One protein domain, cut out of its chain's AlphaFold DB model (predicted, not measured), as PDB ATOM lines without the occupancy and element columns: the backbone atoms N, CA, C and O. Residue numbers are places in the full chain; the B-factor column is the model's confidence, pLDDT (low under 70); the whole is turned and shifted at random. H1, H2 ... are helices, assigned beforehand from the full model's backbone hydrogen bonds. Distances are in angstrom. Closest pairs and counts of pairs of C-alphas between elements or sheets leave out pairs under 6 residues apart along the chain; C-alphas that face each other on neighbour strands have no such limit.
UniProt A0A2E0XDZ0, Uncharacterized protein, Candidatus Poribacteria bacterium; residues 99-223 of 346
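Overview. This is residues 99 to 223 of the 346 residues of an uncharacterized protein of Candidatus Poribacteria bacterium (UniProt A0A2E0XDZ0). The long helix H5 runs along one side of a body of four shorter helices, packing on H2 alone among them, and residues 213 to 223, of which 213 to 222 belong to H5, stick out free. H3 and H4 lie side by side as a hairpin, H2 crosses H5, and H1 stands crosswise to H2, also touching H3. The printed part has 125 residues with five named helices, H1 to H5 in chain order, and no named strand: all helix. It is compact, with a radius of gyration of the C-alphas of 15.9 A and spans of 52 by 35 by 23 A.

Arrangement. H5, residues 187 to 222, touches the hub H2, residues 117 to 133, with residues 191 to 201 alone; they run opposite ways at a steep tilt of 44 degrees, the closest C-alphas being those of Ile 123 and Met 201, 5.8 A. H2 touches H4, residues 162 to 177, with residues 130 to 131 alone, closest at the C-alphas of Phe 131 and Ser 175, 6.7 A. H4 and H3, residues 137 to 153, form a hairpin at a shallow tilt of 5 degrees, closest at the C-alphas of Ser 143 and Ala 167, 5.9 A. H2, H3 and H4 form an up-and-down bundle, each running against the one before, though H2 and H3 touch only at the corner, and only just, with 3 pairs of C-alphas within 8 A. H1, residues 99 to 111, touches H3, closest at the C-alphas of Val 101 and Ala 152, 5.0 A. H1 is about perpendicular to H2, at 90 degrees. H5 is apart from H1 and H3. Every O i to N i+4 pair is within hydrogen-bond range in H2, H3 and H5, against 8 of 9 in H1 and 11 of 12 in H4.

Along the chain. H5 measures 52.1 A, from C-alpha 187 at (24.304, -19.897, 38.230) to C-alpha 222 at (40.706, 23.170, 62.562). H1, 18.4 A, begins at (8.712, 17.093, 38.919); H2, H3 and H4 measure 24.2 A, 23.7 A and 23.0 A.

Size, cuts and confidence. The C-alphas farthest apart, of Asp 182 and Gly 223, are 54.2 A apart. The printed part has no cut and no long link. Residues 179 to 184 are under 70 in pLDDT.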
ATOM      1  N   ASP A  99       7.376  16.552  39.212       91.88
ATOM      2  CA  ASP A  99       8.712  17.093  38.919       91.88
ATOM      3  C   ASP A  99       9.595  17.183  40.169       91.88
ATOM      4  O   ASP A  99      10.813  16.979  40.129       91.88
ATOM      5  N   ARG A 100       8.983  17.436  41.328       89.62
ATOM      6  CA  ARG A 100       9.682  17.415  42.612       89.62
ATOM      7  C   ARG A 100      10.088  15.997  43.008       89.62
ATOM      8  O   ARG A 100      11.186  15.801  43.518       89.62
ATOM      9  N   VAL A 101       9.245  14.998  42.751       89.19
ATOM     10  CA  VAL A 101       9.586  13.589  43.009       89.19
ATOM     11  C   VAL A 101      10.743  13.132  42.120       89.19
ATOM     12  O   VAL A 101      11.706  12.547  42.620       89.19
ATOM     13  N   THR A 102      10.687  13.425  40.819       89.50
ATOM     14  CA  THR A 102      11.720  13.006  39.860       89.50
ATOM     15  C   THR A 102      13.051  13.717  40.109       89.50
ATOM     16  O   THR A 102      14.090  13.058  40.157       89.50
ATOM     17  N   SER A 103      13.036  15.032  40.353       90.12
ATOM     18  CA  SER A 103      14.249  15.788  40.699       90.12
ATOM     19  C   SER A 103      14.910  15.271  41.976       90.12
ATOM     20  O   SER A 103      16.117  15.034  41.974       90.12
ATOM     21  N   ARG A 104      14.136  15.001  43.038       91.00
ATOM     22  CA  ARG A 104      14.682  14.457  44.293       91.00
ATOM     23  C   ARG A 104      15.226  13.050  44.126       91.00
ATOM     24  O   ARG A 104      16.250  12.725  44.718       91.00
ATOM     25  N   PHE A 105      14.595  12.225  43.297       89.00
ATOM     26  CA  PHE A 105      15.138  10.913  42.969       89.00
ATOM     27  C   PHE A 105      16.531  11.025  42.325       89.00
ATOM     28  O   PHE A 105      17.469  10.364  42.773       89.00
ATOM     29  N   LEU A 106      16.693  11.887  41.318       87.81
ATOM     30  CA  LEU A 106      17.973  12.075  40.622       87.81
ATOM     31  C   LEU A 106      19.049  12.713  41.510       87.81
ATOM     32  O   LEU A 106      20.201  12.294  41.480       87.81
ATOM     33  N   GLU A 107      18.678  13.709  42.309       88.69
ATOM     34  CA  GLU A 107      19.594  14.387  43.227       88.69
ATOM     35  C   GLU A 107      20.120  13.423  44.291       88.69
ATOM     36  O   GLU A 107      21.327  13.267  44.471       88.69
ATOM     37  N   VAL A 108      19.220  12.726  44.982       89.44
ATOM     38  CA  VAL A 108      19.598  11.959  46.166       89.44
ATOM     39  C   VAL A 108      20.317  10.655  45.803       89.44
ATOM     40  O   VAL A 108      21.183  10.209  46.551       89.44
ATOM     41  N   THR A 109      20.030  10.062  44.641       86.44
ATOM     42  CA  THR A 109      20.726   8.845  44.181       86.44
ATOM     43  C   THR A 109      22.213   9.066  43.887       86.44
ATOM     44  O   THR A 109      23.004   8.142  44.069       86.44
ATOM     45  N   ASP A 110      22.618  10.277  43.498       90.56
ATOM     46  CA  ASP A 110      24.032  10.631  43.328       90.56
ATOM     47  C   ASP A 110      24.715  10.945  44.671       90.56
ATOM     48  O   ASP A 110      25.808  10.442  44.955       90.56
ATOM     49  N   LEU A 111      24.032  11.711  45.534       89.12
ATOM     50  CA  LEU A 111      24.555  12.186  46.823       89.12
ATOM     51  C   LEU A 111      24.979  11.060  47.778       89.12
ATOM     52  O   LEU A 111      25.921  11.240  48.556       89.12
ATOM     53  N   ILE A 112      24.300   9.910  47.719       90.44
ATOM     54  CA  ILE A 112      24.534   8.766  48.616       90.44
ATOM     55  C   ILE A 112      25.755   7.920  48.226       90.44
ATOM     56  O   ILE A 112      26.254   7.161  49.059       90.44
ATOM     57  N   MET A 113      26.210   8.013  46.970       94.12
ATOM     58  CA  MET A 113      27.278   7.170  46.425       94.12
ATOM     59  C   MET A 113      28.628   7.884  46.500       94.12
ATOM     60  O   MET A 113      29.303   7.800  47.524       94.12
ATOM     61  N   VAL A 114      29.029   8.563  45.419       95.31
ATOM     62  CA  VAL A 114      30.356   9.185  45.276       95.31
ATOM     63  C   VAL A 114      30.301  10.619  44.729       95.31
ATOM     64  O   VAL A 114      31.352  11.208  44.509       95.31
ATOM     65  N   GLU A 115      29.106  11.191  44.508       94.00
ATOM     66  CA  GLU A 115      28.896  12.520  43.885       94.00
ATOM     67  C   GLU A 115      29.548  12.673  42.491       94.00
ATOM     68  O   GLU A 115      29.915  13.766  42.058       94.00
ATOM     69  N   ILE A 116      29.705  11.561  41.768       94.75
ATOM     70  CA  ILE A 116      30.183  11.531  40.383       94.75
ATOM     71  C   ILE A 116      29.149  10.753  39.572       94.75
ATOM     72  O   ILE A 116      29.247   9.532  39.449       94.75
ATOM     73  N   LYS A 117      28.160  11.465  39.014       94.06
ATOM     74  CA  LYS A 117      26.937  10.887  38.416       94.06
ATOM     75  C   LYS A 117      27.149   9.597  37.602       94.06
ATOM     76  O   LYS A 117      26.473   8.616  37.909       94.06
ATOM     77  N   PRO A 118      28.072   9.516  36.615       95.25
ATOM     78  CA  PRO A 118      28.255   8.283  35.844       95.25
ATOM     79  C   PRO A 118      28.699   7.090  36.700       95.25
ATOM     80  O   PRO A 118      28.236   5.966  36.498       95.25
ATOM     81  N   ILE A 119      29.572   7.333  37.679       96.12
ATOM     82  CA  ILE A 119      30.063   6.314  38.608       96.12
ATOM     83  C   ILE A 119      28.950   5.936  39.591       96.12
ATOM     84  O   ILE A 119      28.668   4.749  39.747       96.12
ATOM     85  N   SER A 120      28.261   6.919  40.182       95.88
ATOM     86  CA  SER A 120      27.129   6.702  41.093       95.88
ATOM     87  C   SER A 120      26.042   5.834  40.446       95.88
ATOM     88  O   SER A 120      25.631   4.819  41.010       95.88
ATOM     89  N   TYR A 121      25.624   6.156  39.218       95.00
ATOM     90  CA  TYR A 121      24.621   5.372  38.493       95.00
ATOM     91  C   TYR A 121      25.122   3.978  38.105       95.00
ATOM     92  O   TYR A 121      24.345   3.023  38.148       95.00
ATOM     93  N   SER A 122      26.411   3.825  37.795       95.81
ATOM     94  CA  SER A 122      27.007   2.508  37.536       95.81
ATOM     95  C   SER A 122      26.991   1.629  38.791       95.81
ATOM     96  O   SER A 122      26.606   0.460  38.718       95.81
ATOM     97  N   ILE A 123      27.328   2.191  39.958       97.06
ATOM     98  CA  ILE A 123      27.254   1.496  41.253       97.06
ATOM     99  C   ILE A 123      25.817   1.046  41.535       97.06
ATOM    100  O   ILE A 123      25.593  -0.104  41.923       97.06
ATOM    101  N   LEU A 124      24.832   1.919  41.313       96.19
ATOM    102  CA  LEU A 124      23.420   1.598  41.522       96.19
ATOM    103  C   LEU A 124      22.912   0.532  40.545       96.19
ATOM    104  O   LEU A 124      22.215  -0.390  40.966       96.19
ATOM    105  N   ALA A 125      23.299   0.597  39.270       96.25
ATOM    106  CA  ALA A 125      22.947  -0.418  38.280       96.25
ATOM    107  C   ALA A 125      23.506  -1.799  38.666       96.25
ATOM    108  O   ALA A 125      22.758  -2.780  38.706       96.25
ATOM    109  N   VAL A 126      24.791  -1.870  39.039       97.00
ATOM    110  CA  VAL A 126      25.420  -3.107  39.534       97.00
ATOM    111  C   VAL A 126      24.734  -3.595  40.813       97.00
ATOM    112  O   VAL A 126      24.460  -4.790  40.929       97.00
ATOM    113  N   SER A 127      24.382  -2.688  41.729       97.31
ATOM    114  CA  SER A 127      23.648  -3.013  42.961       97.31
ATOM    115  C   SER A 127      22.281  -3.625  42.662       97.31
ATOM    116  O   SER A 127      21.937  -4.658  43.229       97.31
ATOM    117  N   CYS A 128      21.510  -3.049  41.736       97.19
ATOM    118  CA  CYS A 128      20.202  -3.573  41.346       97.19
ATOM    119  C   CYS A 128      20.302  -4.990  40.769       97.19
ATOM    120  O   CYS A 128      19.531  -5.868  41.163       97.19
ATOM    121  N   VAL A 129      21.272  -5.240  39.883       96.06
ATOM    122  CA  VAL A 129      21.501  -6.581  39.322       96.06
ATOM    123  C   VAL A 129      21.933  -7.557  40.417       96.06
ATOM    124  O   VAL A 129      21.378  -8.651  40.525       96.06
ATOM    125  N   TRP A 130      22.861  -7.152  41.287       95.81
ATOM    126  CA  TRP A 130      23.316  -7.958  42.418       95.81
ATOM    127  C   TRP A 130      22.169  -8.311  43.377       95.81
ATOM    128  O   TRP A 130      21.992  -9.476  43.746       95.81
ATOM    129  N   PHE A 131      21.328  -7.343  43.737       96.06
ATOM    130  CA  PHE A 131      20.165  -7.560  44.597       96.06
ATOM    131  C   PHE A 131      19.088  -8.409  43.924       96.06
ATOM    132  O   PHE A 131      18.398  -9.171  44.605       96.06
ATOM    133  N   TRP A 132      18.937  -8.318  42.602       94.94
ATOM    134  CA  TRP A 132      18.026  -9.169  41.841       94.94
ATOM    135  C   TRP A 132      18.485 -10.629  41.835       94.94
ATOM    136  O   TRP A 132      17.679 -11.520  42.124       94.94
ATOM    137  N   ILE A 133      19.779 -10.864  41.589       92.38
ATOM    138  CA  ILE A 133      20.410 -12.191  41.646       92.38
ATOM    139  C   ILE A 133      20.195 -12.835  43.025       92.38
ATOM    140  O   ILE A 133      19.860 -14.017  43.107       92.38
ATOM    141  N   ASN A 134      20.308 -12.031  44.088       91.69
ATOM    142  CA  ASN A 134      20.166 -12.443  45.487       91.69
ATOM    143  C   ASN A 134      18.732 -12.336  46.048       91.69
ATOM    144  O   ASN A 134      18.526 -12.526  47.243       91.69
ATOM    145  N   ARG A 135      17.727 -12.029  45.213       92.31
ATOM    146  CA  ARG A 135      16.300 -11.925  45.598       92.31
ATOM    147  C   ARG A 135      15.988 -10.908  46.713       92.31
ATOM    148  O   ARG A 135      14.949 -11.011  47.361       92.31
ATOM    149  N   VAL A 136      16.833  -9.895  46.899       95.62
ATOM    150  CA  VAL A 136      16.643  -8.794  47.869       95.62
ATOM    151  C   VAL A 136      16.335  -7.448  47.205       95.62
ATOM    152  O   VAL A 136      16.180  -6.445  47.896       95.62
ATOM    153  N   LEU A 137      16.182  -7.410  45.873       97.31
ATOM    154  CA  LEU A 137      15.881  -6.175  45.135       97.31
ATOM    155  C   LEU A 137      14.609  -5.480  45.635       97.31
ATOM    156  O   LEU A 137      14.603  -4.264  45.784       97.31
ATOM    157  N   LEU A 138      13.550  -6.237  45.935       97.75
ATOM    158  CA  LEU A 138      12.299  -5.654  46.425       97.75
ATOM    159  C   LEU A 138      12.497  -4.903  47.750       97.75
ATOM    160  O   LEU A 138      11.932  -3.831  47.929       97.75
ATOM    161  N   LEU A 139      13.331  -5.436  48.649       97.88
ATOM    162  CA  LEU A 139      13.663  -4.774  49.911       97.88
ATOM    163  C   LEU A 139      14.379  -3.445  49.662       97.88
ATOM    164  O   LEU A 139      14.010  -2.433  50.255       97.88
ATOM    165  N   TYR A 140      15.359  -3.440  48.757       97.81
ATOM    166  CA  TYR A 140      16.076  -2.227  48.367       97.81
ATOM    167  C   TYR A 140      15.144  -1.171  47.754       97.81
ATOM    168  O   TYR A 140      15.177  -0.012  48.162       97.81
ATOM    169  N   LEU A 141      14.286  -1.575  46.810       97.75
ATOM    170  CA  LEU A 141      13.375  -0.659  46.124       97.75
ATOM    171  C   LEU A 141      12.325  -0.088  47.078       97.75
ATOM    172  O   LEU A 141      12.145   1.122  47.104       97.75
ATOM    173  N   LEU A 142      11.669  -0.919  47.895       98.06
ATOM    174  CA  LEU A 142      10.656  -0.440  48.842       98.06
ATOM    175  C   LEU A 142      11.250   0.524  49.872       98.06
ATOM    176  O   LEU A 142      10.698   1.602  50.093       98.06
ATOM    177  N   SER A 143      12.397   0.171  50.461       97.50
ATOM    178  CA  SER A 143      13.049   1.025  51.459       97.50
ATOM    179  C   SER A 143      13.539   2.341  50.854       97.50
ATOM    180  O   SER A 143      13.246   3.404  51.394       97.50
ATOM    181  N   SER A 144      14.209   2.302  49.702       96.50
ATOM    182  CA  SER A 144      14.744   3.512  49.068       96.50
ATOM    183  C   SER A 144      13.645   4.414  48.507       96.50
ATOM    184  O   SER A 144      13.648   5.617  48.759       96.50
ATOM    185  N   LEU A 145      12.676   3.853  47.774       95.88
ATOM    186  CA  LEU A 145      11.620   4.644  47.137       95.88
ATOM    187  C   LEU A 145      10.670   5.268  48.159       95.88
ATOM    188  O   LEU A 145      10.250   6.400  47.956       95.88
ATOM    189  N   SER A 146      10.365   4.585  49.268       96.81
ATOM    190  CA  SER A 146       9.533   5.172  50.329       96.81
ATOM    191  C   SER A 146      10.214   6.365  51.007       96.81
ATOM    192  O   SER A 146       9.565   7.381  51.252       96.81
ATOM    193  N   ILE A 147      11.527   6.290  51.248       96.19
ATOM    194  CA  ILE A 147      12.305   7.407  51.799       96.19
ATOM    195  C   ILE A 147      12.390   8.564  50.798       96.19
ATOM    196  O   ILE A 147      12.140   9.707  51.172       96.19
ATOM    197  N   ILE A 148      12.703   8.287  49.526       94.81
ATOM    198  CA  ILE A 148      12.761   9.321  48.479       94.81
ATOM    199  C   ILE A 148      11.391   9.984  48.304       94.81
ATOM    200  O   ILE A 148      11.307  11.202  48.155       94.81
ATOM    201  N   PHE A 149      10.310   9.211  48.377       94.69
ATOM    202  CA  PHE A 149       8.957   9.749  48.345       94.69
ATOM    203  C   PHE A 149       8.696  10.684  49.534       94.69
ATOM    204  O   PHE A 149       8.202  11.791  49.337       94.69
ATOM    205  N   LEU A 150       9.102  10.307  50.752       94.25
ATOM    206  CA  LEU A 150       8.998  11.184  51.923       94.25
ATOM    207  C   LEU A 150       9.830  12.470  51.763       94.25
ATOM    208  O   LEU A 150       9.359  13.551  52.115       94.25
ATOM    209  N   PHE A 151      11.037  12.375  51.203       93.94
ATOM    210  CA  PHE A 151      11.886  13.527  50.882       93.94
ATOM    211  C   PHE A 151      11.231  14.478  49.883       93.94
ATOM    212  O   PHE A 151      11.255  15.696  50.079       93.94
ATOM    213  N   ALA A 152      10.622  13.930  48.833       93.06
ATOM    214  CA  ALA A 152       9.914  14.713  47.834       93.06
ATOM    215  C   ALA A 152       8.681  15.397  48.430       93.06
ATOM    216  O   ALA A 152       8.493  16.598  48.225       93.06
ATOM    217  N   VAL A 153       7.895  14.650  49.208       92.81
ATOM    218  CA  VAL A 153       6.595  15.102  49.700       92.81
ATOM    219  C   VAL A 153       6.695  16.045  50.887       92.81
ATOM    220  O   VAL A 153       5.949  17.018  50.955       92.81
ATOM    221  N   LYS A 154       7.593  15.774  51.832       91.31
ATOM    222  CA  LYS A 154       7.630  16.484  53.111       91.31
ATOM    223  C   LYS A 154       8.849  17.384  53.211       91.31
ATOM    224  O   LYS A 154       8.728  18.605  53.197       91.31
ATOM    225  N   TYR A 155      10.028  16.788  53.347       85.88
ATOM    226  CA  TYR A 155      11.236  17.533  53.671       85.88
ATOM    227  C   TYR A 155      12.485  16.709  53.390       85.88
ATOM    228  O   TYR A 155      12.587  15.550  53.795       85.88
ATOM    229  N   PHE A 156      13.461  17.347  52.754       89.88
ATOM    230  CA  PHE A 156      14.796  16.809  52.553       89.88
ATOM    231  C   PHE A 156      15.831  17.855  52.945       89.88
ATOM    232  O   PHE A 156      15.632  19.052  52.753       89.88
ATOM    233  N   ASN A 157      16.934  17.377  53.505       89.56
ATOM    234  CA  ASN A 157      18.125  18.159  53.783       89.56
ATOM    235  C   ASN A 157      19.337  17.239  53.695       89.56
ATOM    236  O   ASN A 157      19.199  16.036  53.925       89.56
ATOM    237  N   SER A 158      20.515  17.798  53.419       89.50
ATOM    238  CA  SER A 158      21.706  16.983  53.140       89.50
ATOM    239  C   SER A 158      22.086  16.056  54.302       89.50
ATOM    240  O   SER A 158      22.546  14.942  54.090       89.50
ATOM    241  N   TRP A 159      21.815  16.454  55.551       88.25
ATOM    242  CA  TRP A 159      22.094  15.612  56.718       88.25
ATOM    243  C   TRP A 159      21.249  14.331  56.773       88.25
ATOM    244  O   TRP A 159      21.598  13.402  57.495       88.25
ATOM    245  N   HIS A 160      20.170  14.239  55.992       91.62
ATOM    246  CA  HIS A 160      19.382  13.016  55.864       91.62
ATOM    247  C   HIS A 160      19.938  12.034  54.828       91.62
ATOM    248  O   HIS A 160      19.487  10.893  54.806       91.62
ATOM    249  N   GLU A 161      20.910  12.418  53.992       89.81
ATOM    250  CA  GLU A 161      21.463  11.561  52.924       89.81
ATOM    251  C   GLU A 161      21.907  10.183  53.446       89.81
ATOM    252  O   GLU A 161      21.682   9.159  52.798       89.81
ATOM    253  N   GLY A 162      22.458  10.132  54.664       91.81
ATOM    254  CA  GLY A 162      22.961   8.902  55.275       91.81
ATOM    255  C   GLY A 162      21.917   7.790  55.445       91.81
ATOM    256  O   GLY A 162      22.287   6.616  55.479       91.81
ATOM    257  N   ILE A 163      20.614   8.093  55.504       95.19
ATOM    258  CA  ILE A 163      19.610   7.035  55.684       95.19
ATOM    259  C   ILE A 163      19.454   6.150  54.442       95.19
ATOM    260  O   ILE A 163      19.249   4.943  54.566       95.19
ATOM    261  N   LEU A 164      19.591   6.711  53.241       94.81
ATOM    262  CA  LEU A 164      19.504   5.926  52.009       94.81
ATOM    263  C   LEU A 164      20.732   5.041  51.821       94.81
ATOM    264  O   LEU A 164      20.609   3.920  51.330       94.81
ATOM    265  N   PHE A 165      21.893   5.486  52.307       95.31
ATOM    266  CA  PHE A 165      23.054   4.612  52.438       95.31
ATOM    267  C   PHE A 165      22.743   3.413  53.352       95.31
ATOM    268  O   PHE A 165      23.036   2.274  52.992       95.31
ATOM    269  N   LEU A 166      22.060   3.618  54.486       95.88
ATOM    270  CA  LEU A 166      21.623   2.514  55.354       95.88
ATOM    271  C   LEU A 166      20.585   1.594  54.682       95.88
ATOM    272  O   LEU A 166      20.661   0.372  54.846       95.88
ATOM    273  N   ALA A 167      19.659   2.151  53.894       96.81
ATOM    274  CA  ALA A 167      18.695   1.389  53.092       96.81
ATOM    275  C   ALA A 167      19.370   0.543  51.994       96.81
ATOM    276  O   ALA A 167      18.865  -0.521  51.645       96.81
ATOM    277  N   TRP A 168      20.531   0.973  51.491       97.38
ATOM    278  CA  TRP A 168      21.373   0.211  50.564       97.38
ATOM    279  C   TRP A 168      22.236  -0.851  51.273       97.38
ATOM    280  O   TRP A 168      22.326  -1.988  50.806       97.38
ATOM    281  N   ILE A 169      22.811  -0.533  52.439       96.88
ATOM    282  CA  ILE A 169      23.657  -1.457  53.217       96.88
ATOM    283  C   ILE A 169      22.888  -2.685  53.715       96.88
ATOM    284  O   ILE A 169      23.444  -3.782  53.725       96.88
ATOM    285  N   LEU A 170      21.622  -2.547  54.122       97.62
ATOM    286  CA  LEU A 170      20.825  -3.678  54.614       97.62
ATOM    287  C   LEU A 170      20.695  -4.832  53.589       97.62
ATOM    288  O   LEU A 170      21.113  -5.953  53.901       97.62
ATOM    289  N   PRO A 171      20.147  -4.622  52.374       96.88
ATOM    290  CA  PRO A 171      20.069  -5.665  51.354       96.88
ATOM    291  C   PRO A 171      21.457  -6.113  50.882       96.88
ATOM    292  O   PRO A 171      21.632  -7.299  50.602       96.88
ATOM    293  N   LEU A 172      22.460  -5.225  50.869       96.12
ATOM    294  CA  LEU A 172      23.850  -5.598  50.597       96.12
ATOM    295  C   LEU A 172      24.347  -6.641  51.602       96.12
ATOM    296  O   LEU A 172      24.786  -7.721  51.212       96.12
ATOM    297  N   TRP A 173      24.188  -6.384  52.892       95.81
ATOM    298  CA  TRP A 173      24.591  -7.303  53.951       95.81
ATOM    299  C   TRP A 173      23.887  -8.664  53.846       95.81
ATOM    300  O   TRP A 173      24.531  -9.710  53.941       95.81
ATOM    301  N   ILE A 174      22.573  -8.666  53.592       95.12
ATOM    302  CA  ILE A 174      21.787  -9.897  53.408       95.12
ATOM    303  C   ILE A 174      22.272 -10.672  52.172       95.12
ATOM    304  O   ILE A 174      22.444 -11.889  52.229       95.12
ATOM    305  N   SER A 175      22.533  -9.979  51.061       94.00
ATOM    306  CA  SER A 175      22.971 -10.611  49.812       94.00
ATOM    307  C   SER A 175      24.332 -11.305  49.927       94.00
ATOM    308  O   SER A 175      24.508 -12.385  49.376       94.00
ATOM    309  N   PHE A 176      25.278 -10.755  50.696       91.69
ATOM    310  CA  PHE A 176      26.583 -11.395  50.914       91.69
ATOM    311  C   PHE A 176      26.521 -12.618  51.843       91.69
ATOM    312  O   PHE A 176      27.388 -13.491  51.759       91.69
ATOM    313  N   GLN A 177      25.498 -12.709  52.698       88.19
ATOM    314  CA  GLN A 177      25.263 -13.882  53.545       88.19
ATOM    315  C   GLN A 177      24.558 -15.031  52.824       88.19
ATOM    316  O   GLN A 177      24.669 -16.175  53.260       88.19
ATOM    317  N   SER A 178      23.832 -14.752  51.739       70.06
ATOM    318  CA  SER A 178      23.096 -15.757  50.968       70.06
ATOM    319  C   SER A 178      24.053 -16.647  50.157       70.06
ATOM    320  O   SER A 178      24.113 -16.573  48.936       70.06
ATOM    321  N   GLN A 179      24.829 -17.495  50.840       59.66
ATOM    322  CA  GLN A 179      25.794 -18.429  50.239       59.66
ATOM    323  C   GLN A 179      25.174 -19.777  49.829       59.66
ATOM    324  O   GLN A 179      25.868 -20.645  49.305       59.66
ATOM    325  N   SER A 180      23.869 -19.967  50.042       54.84
ATOM    326  CA  SER A 180      23.150 -21.160  49.590       54.84
ATOM    327  C   SER A 180      23.113 -21.187  48.061       54.84
ATOM    328  O   SER A 180      22.358 -20.420  47.456       54.84
ATOM    329  N   LYS A 181      23.903 -22.077  47.440       53.44
ATOM    330  CA  LYS A 181      23.987 -22.258  45.975       53.44
ATOM    331  C   LYS A 181      22.606 -22.427  45.315       53.44
ATOM    332  O   LYS A 181      22.404 -21.929  44.213       53.44
ATOM    333  N   ASP A 182      21.639 -22.992  46.038       57.62
ATOM    334  CA  ASP A 182      20.269 -23.238  45.559       57.62
ATOM    335  C   ASP A 182      19.396 -21.977  45.397       57.62
ATOM    336  O   ASP A 182      18.329 -22.023  44.784       57.62
ATOM    337  N   ASN A 183      19.820 -20.824  45.927       61.19
ATOM    338  CA  ASN A 183      19.001 -19.605  45.960       61.19
ATOM    339  C   ASN A 183      19.418 -18.518  44.959       61.19
ATOM    340  O   ASN A 183      18.732 -17.494  44.839       61.19
ATOM    341  N   VAL A 184      20.497 -18.738  44.209       68.94
ATOM    342  CA  VAL A 184      21.100 -17.731  43.331       68.94
ATOM    343  C   VAL A 184      20.561 -17.837  41.903       68.94
ATOM    344  O   VAL A 184      20.585 -18.901  41.287       68.94
ATOM    345  N   ARG A 185      20.088 -16.720  41.335       73.50
ATOM    346  CA  ARG A 185      19.679 -16.674  39.918       73.50
ATOM    347  C   ARG A 185      20.903 -16.594  38.997       73.50
ATOM    348  O   ARG A 185      21.820 -15.828  39.266       73.50
ATOM    349  N   GLY A 186      20.888 -17.332  37.885       73.88
ATOM    350  CA  GLY A 186      21.906 -17.215  36.828       73.88
ATOM    351  C   GLY A 186      23.178 -18.055  37.015       73.88
ATOM    352  O   GLY A 186      24.103 -17.931  36.214       73.88
ATOM    353  N   GLY A 187      23.222 -18.929  38.025       80.00
ATOM    354  CA  GLY A 187      24.304 -19.897  38.230       80.00
ATOM    355  C   GLY A 187      25.580 -19.332  38.873       80.00
ATOM    356  O   GLY A 187      25.737 -18.129  39.091       80.00
ATOM    357  N   GLU A 188      26.518 -20.232  39.182       81.69
ATOM    358  CA  GLU A 188      27.721 -19.945  39.985       81.69
ATOM    359  C   GLU A 188      28.684 -18.950  39.311       81.69
ATOM    360  O   GLU A 188      29.251 -18.070  39.966       81.69
ATOM    361  N   VAL A 189      28.825 -19.025  37.983       80.69
ATOM    362  CA  VAL A 189      29.716 -18.138  37.216       80.69
ATOM    363  C   VAL A 189      29.226 -16.689  37.251       80.69
ATOM    364  O   VAL A 189      30.019 -15.775  37.490       80.69
ATOM    365  N   MET A 190      27.923 -16.467  37.039       82.00
ATOM    366  CA  MET A 190      27.327 -15.129  37.083       82.00
ATOM    367  C   MET A 190      27.473 -14.527  38.482       82.00
ATOM    368  O   MET A 190      27.940 -13.397  38.623       82.00
ATOM    369  N   PHE A 191      27.170 -15.313  39.515       84.81
ATOM    370  CA  PHE A 191      27.333 -14.898  40.903       84.81
ATOM    371  C   PHE A 191      28.761 -14.457  41.221       84.81
ATOM    372  O   PHE A 191      28.957 -13.375  41.765       84.81
ATOM    373  N   SER A 192      29.770 -15.246  40.836       87.31
ATOM    374  CA  SER A 192      31.179 -14.924  41.097       87.31
ATOM    375  C   SER A 192      31.615 -13.613  40.428       87.31
ATOM    376  O   SER A 192      32.262 -12.774  41.061       87.31
ATOM    377  N   ARG A 193      31.207 -13.385  39.170       89.81
ATOM    378  CA  ARG A 193      31.514 -12.146  38.434       89.81
ATOM    379  C   ARG A 193      30.876 -10.922  39.089       89.81
ATOM    380  O   ARG A 193      31.581  -9.956  39.377       89.81
ATOM    381  N   TYR A 194      29.575 -10.977  39.375       91.38
ATOM    382  CA  TYR A 194      28.874  -9.855  40.005       91.38
ATOM    383  C   TYR A 194      29.281  -9.650  41.462       91.38
ATOM    384  O   TYR A 194      29.302  -8.511  41.911       91.38
ATOM    385  N   LYS A 195      29.693 -10.702  42.179       93.12
ATOM    386  CA  LYS A 195      30.272 -10.575  43.519       93.12
ATOM    387  C   LYS A 195      31.548  -9.744  43.474       93.12
ATOM    388  O   LYS A 195      31.668  -8.802  44.242       93.12
ATOM    389  N   ARG A 196      32.472 -10.043  42.549       94.50
ATOM    390  CA  ARG A 196      33.703  -9.252  42.366       94.50
ATOM    391  C   ARG A 196      33.389  -7.802  41.999       94.50
ATOM    392  O   ARG A 196      33.942  -6.898  42.615       94.50
ATOM    393  N   ALA A 197      32.481  -7.587  41.044       95.81
ATOM    394  CA  ALA A 197      32.056  -6.244  40.650       95.81
ATOM    395  C   ALA A 197      31.448  -5.477  41.834       95.81
ATOM    396  O   ALA A 197      31.866  -4.360  42.118       95.81
ATOM    397  N   MET A 198      30.526  -6.094  42.575       96.12
ATOM    398  CA  MET A 198      29.903  -5.495  43.750       96.12
ATOM    399  C   MET A 198      30.938  -5.199  44.838       96.12
ATOM    400  O   MET A 198      30.929  -4.101  45.372       96.12
ATOM    401  N   THR A 199      31.867  -6.116  45.131       96.50
ATOM    402  CA  THR A 199      32.960  -5.869  46.084       96.50
ATOM    403  C   THR A 199      33.783  -4.646  45.679       96.50
ATOM    404  O   THR A 199      34.033  -3.795  46.523       96.50
ATOM    405  N   LEU A 200      34.158  -4.514  44.400       97.19
ATOM    406  CA  LEU A 200      34.891  -3.342  43.906       97.19
ATOM    407  C   LEU A 200      34.080  -2.048  44.073       97.19
ATOM    408  O   LEU A 200      34.609  -1.060  44.577       97.19
ATOM    409  N   MET A 201      32.796  -2.064  43.699       96.50
ATOM    410  CA  MET A 201      31.908  -0.902  43.826       96.50
ATOM    411  C   MET A 201      31.705  -0.494  45.288       96.50
ATOM    412  O   MET A 201      31.765   0.688  45.612       96.50
ATOM    413  N   VAL A 202      31.516  -1.465  46.184       96.62
ATOM    414  CA  VAL A 202      31.410  -1.228  47.628       96.62
ATOM    415  C   VAL A 202      32.695  -0.604  48.157       96.62
ATOM    416  O   VAL A 202      32.631   0.435  48.805       96.62
ATOM    417  N   SER A 203      33.858  -1.183  47.845       97.62
ATOM    418  CA  SER A 203      35.152  -0.637  48.263       97.62
ATOM    419  C   SER A 203      35.352   0.803  47.792       97.62
ATOM    420  O   SER A 203      35.848   1.626  48.557       97.62
ATOM    421  N   LEU A 204      34.923   1.127  46.569       97.44
ATOM    422  CA  LEU A 204      34.981   2.487  46.039       97.44
ATOM    423  C   LEU A 204      34.103   3.454  46.846       97.44
ATOM    424  O   LEU A 204      34.592   4.499  47.268       97.44
ATOM    425  N   VAL A 205      32.842   3.095  47.114       97.25
ATOM    426  CA  VAL A 205      31.939   3.912  47.948       97.25
ATOM    427  C   VAL A 205      32.540   4.128  49.337       97.25
ATOM    428  O   VAL A 205      32.616   5.261  49.805       97.25
ATOM    429  N   PHE A 206      33.039   3.069  49.981       96.88
ATOM    430  CA  PHE A 206      33.668   3.185  51.297       96.88
ATOM    431  C   PHE A 206      34.915   4.071  51.280       96.88
ATOM    432  O   PHE A 206      35.094   4.854  52.207       96.88
ATOM    433  N   ALA A 207      35.749   4.008  50.238       97.81
ATOM    434  CA  ALA A 207      36.917   4.879  50.118       97.81
ATOM    435  C   ALA A 207      36.522   6.366  50.080       97.81
ATOM    436  O   ALA A 207      37.104   7.170  50.808       97.81
ATOM    437  N   PHE A 208      35.493   6.723  49.301       97.19
ATOM    438  CA  PHE A 208      34.957   8.090  49.259       97.19
ATOM    439  C   PHE A 208      34.367   8.518  50.604       97.19
ATOM    440  O   PHE A 208      34.660   9.611  51.077       97.19
ATOM    441  N   HIS A 209      33.581   7.655  51.249       96.19
ATOM    442  CA  HIS A 209      32.963   7.969  52.541       96.19
ATOM    443  C   HIS A 209      33.997   8.113  53.663       96.19
ATOM    444  O   HIS A 209      33.870   9.017  54.484       96.19
ATOM    445  N   ILE A 210      35.046   7.285  53.681       97.38
ATOM    446  CA  ILE A 210      36.171   7.423  54.620       97.38
ATOM    447  C   ILE A 210      36.913   8.736  54.363       97.38
ATOM    448  O   ILE A 210      37.194   9.470  55.311       97.38
ATOM    449  N   TYR A 211      37.196   9.058  53.098       97.88
ATOM    450  CA  TYR A 211      37.819  10.327  52.733       97.88
ATOM    451  C   TYR A 211      36.971  11.524  53.184       97.88
ATOM    452  O   TYR A 211      37.492  12.427  53.829       97.88
ATOM    453  N   TRP A 212      35.666  11.516  52.910       96.94
ATOM    454  CA  TRP A 212      34.739  12.570  53.324       96.94
ATOM    455  C   TRP A 212      34.626  12.699  54.839       96.94
ATOM    456  O   TRP A 212      34.643  13.814  55.348       96.94
ATOM    457  N   ALA A 213      34.545  11.583  55.565       96.00
ATOM    458  CA  ALA A 213      34.526  11.599  57.023       96.00
ATOM    459  C   ALA A 213      35.828  12.188  57.585       96.00
ATOM    460  O   ALA A 213      35.783  13.031  58.479       96.00
ATOM    461  N   GLY A 214      36.979  11.793  57.031       97.69
ATOM    462  CA  GLY A 214      38.281  12.338  57.408       97.69
ATOM    463  C   GLY A 214      38.403  13.831  57.102       97.69
ATOM    464  O   GLY A 214      38.816  14.595  57.971       97.69
ATOM    465  N   ALA A 215      38.000  14.261  55.905       96.94
ATOM    466  CA  ALA A 215      38.036  15.660  55.491       96.94
ATOM    467  C   ALA A 215      37.149  16.539  56.384       96.94
ATOM    468  O   ALA A 215      37.650  17.505  56.952       96.94
ATOM    469  N   ALA A 216      35.881  16.161  56.581       95.38
ATOM    470  CA  ALA A 216      34.963  16.879  57.462       95.38
ATOM    471  C   ALA A 216      35.487  16.933  58.904       95.38
ATOM    472  O   ALA A 216      35.503  18.003  59.493       95.38
ATOM    473  N   SER A 217      36.007  15.821  59.439       95.88
ATOM    474  CA  SER A 217      36.558  15.788  60.803       95.88
ATOM    475  C   SER A 217      37.774  16.702  60.961       95.88
ATOM    476  O   SER A 217      37.908  17.390  61.966       95.88
ATOM    477  N   ILE A 218      38.676  16.735  59.973       96.50
ATOM    478  CA  ILE A 218      39.836  17.638  59.995       96.50
ATOM    479  C   ILE A 218      39.380  19.096  59.913       96.50
ATOM    480  O   ILE A 218      39.936  19.944  60.612       96.50
ATOM    481  N   SER A 219      38.386  19.391  59.075       95.06
ATOM    482  CA  SER A 219      37.804  20.725  58.975       95.06
ATOM    483  C   SER A 219      37.105  21.148  60.267       95.06
ATOM    484  O   SER A 219      37.352  22.257  60.718       95.06
ATOM    485  N   ASP A 220      36.341  20.266  60.913       92.69
ATOM    486  CA  ASP A 220      35.699  20.532  62.208       92.69
ATOM    487  C   ASP A 220      36.729  20.752  63.329       92.69
ATOM    488  O   ASP A 220      36.520  21.582  64.208       92.69
ATOM    489  N   LEU A 221      37.860  20.036  63.301       94.12
ATOM    490  CA  LEU A 221      38.937  20.199  64.286       94.12
ATOM    491  C   LEU A 221      39.724  21.504  64.115       94.12
ATOM    492  O   LEU A 221      40.263  22.021  65.093       94.12
ATOM    493  N   ARG A 222      39.870  21.995  62.879       93.19
ATOM    494  CA  ARG A 222      40.706  23.170  62.562       93.19
ATOM    495  C   ARG A 222      39.907  24.454  62.377       93.19
ATOM    496  O   ARG A 222      40.460  25.534  62.559       93.19
ATOM    497  N   GLY A 223      38.660  24.344  61.940       89.44
ATOM    498  CA  GLY A 223      37.789  25.462  61.618       89.44
ATOM    499  C   GLY A 223      36.932  25.903  62.797       89.44
ATOM    500  O   GLY A 223      36.717  25.165  63.757       89.44
TER     501      GLY A 223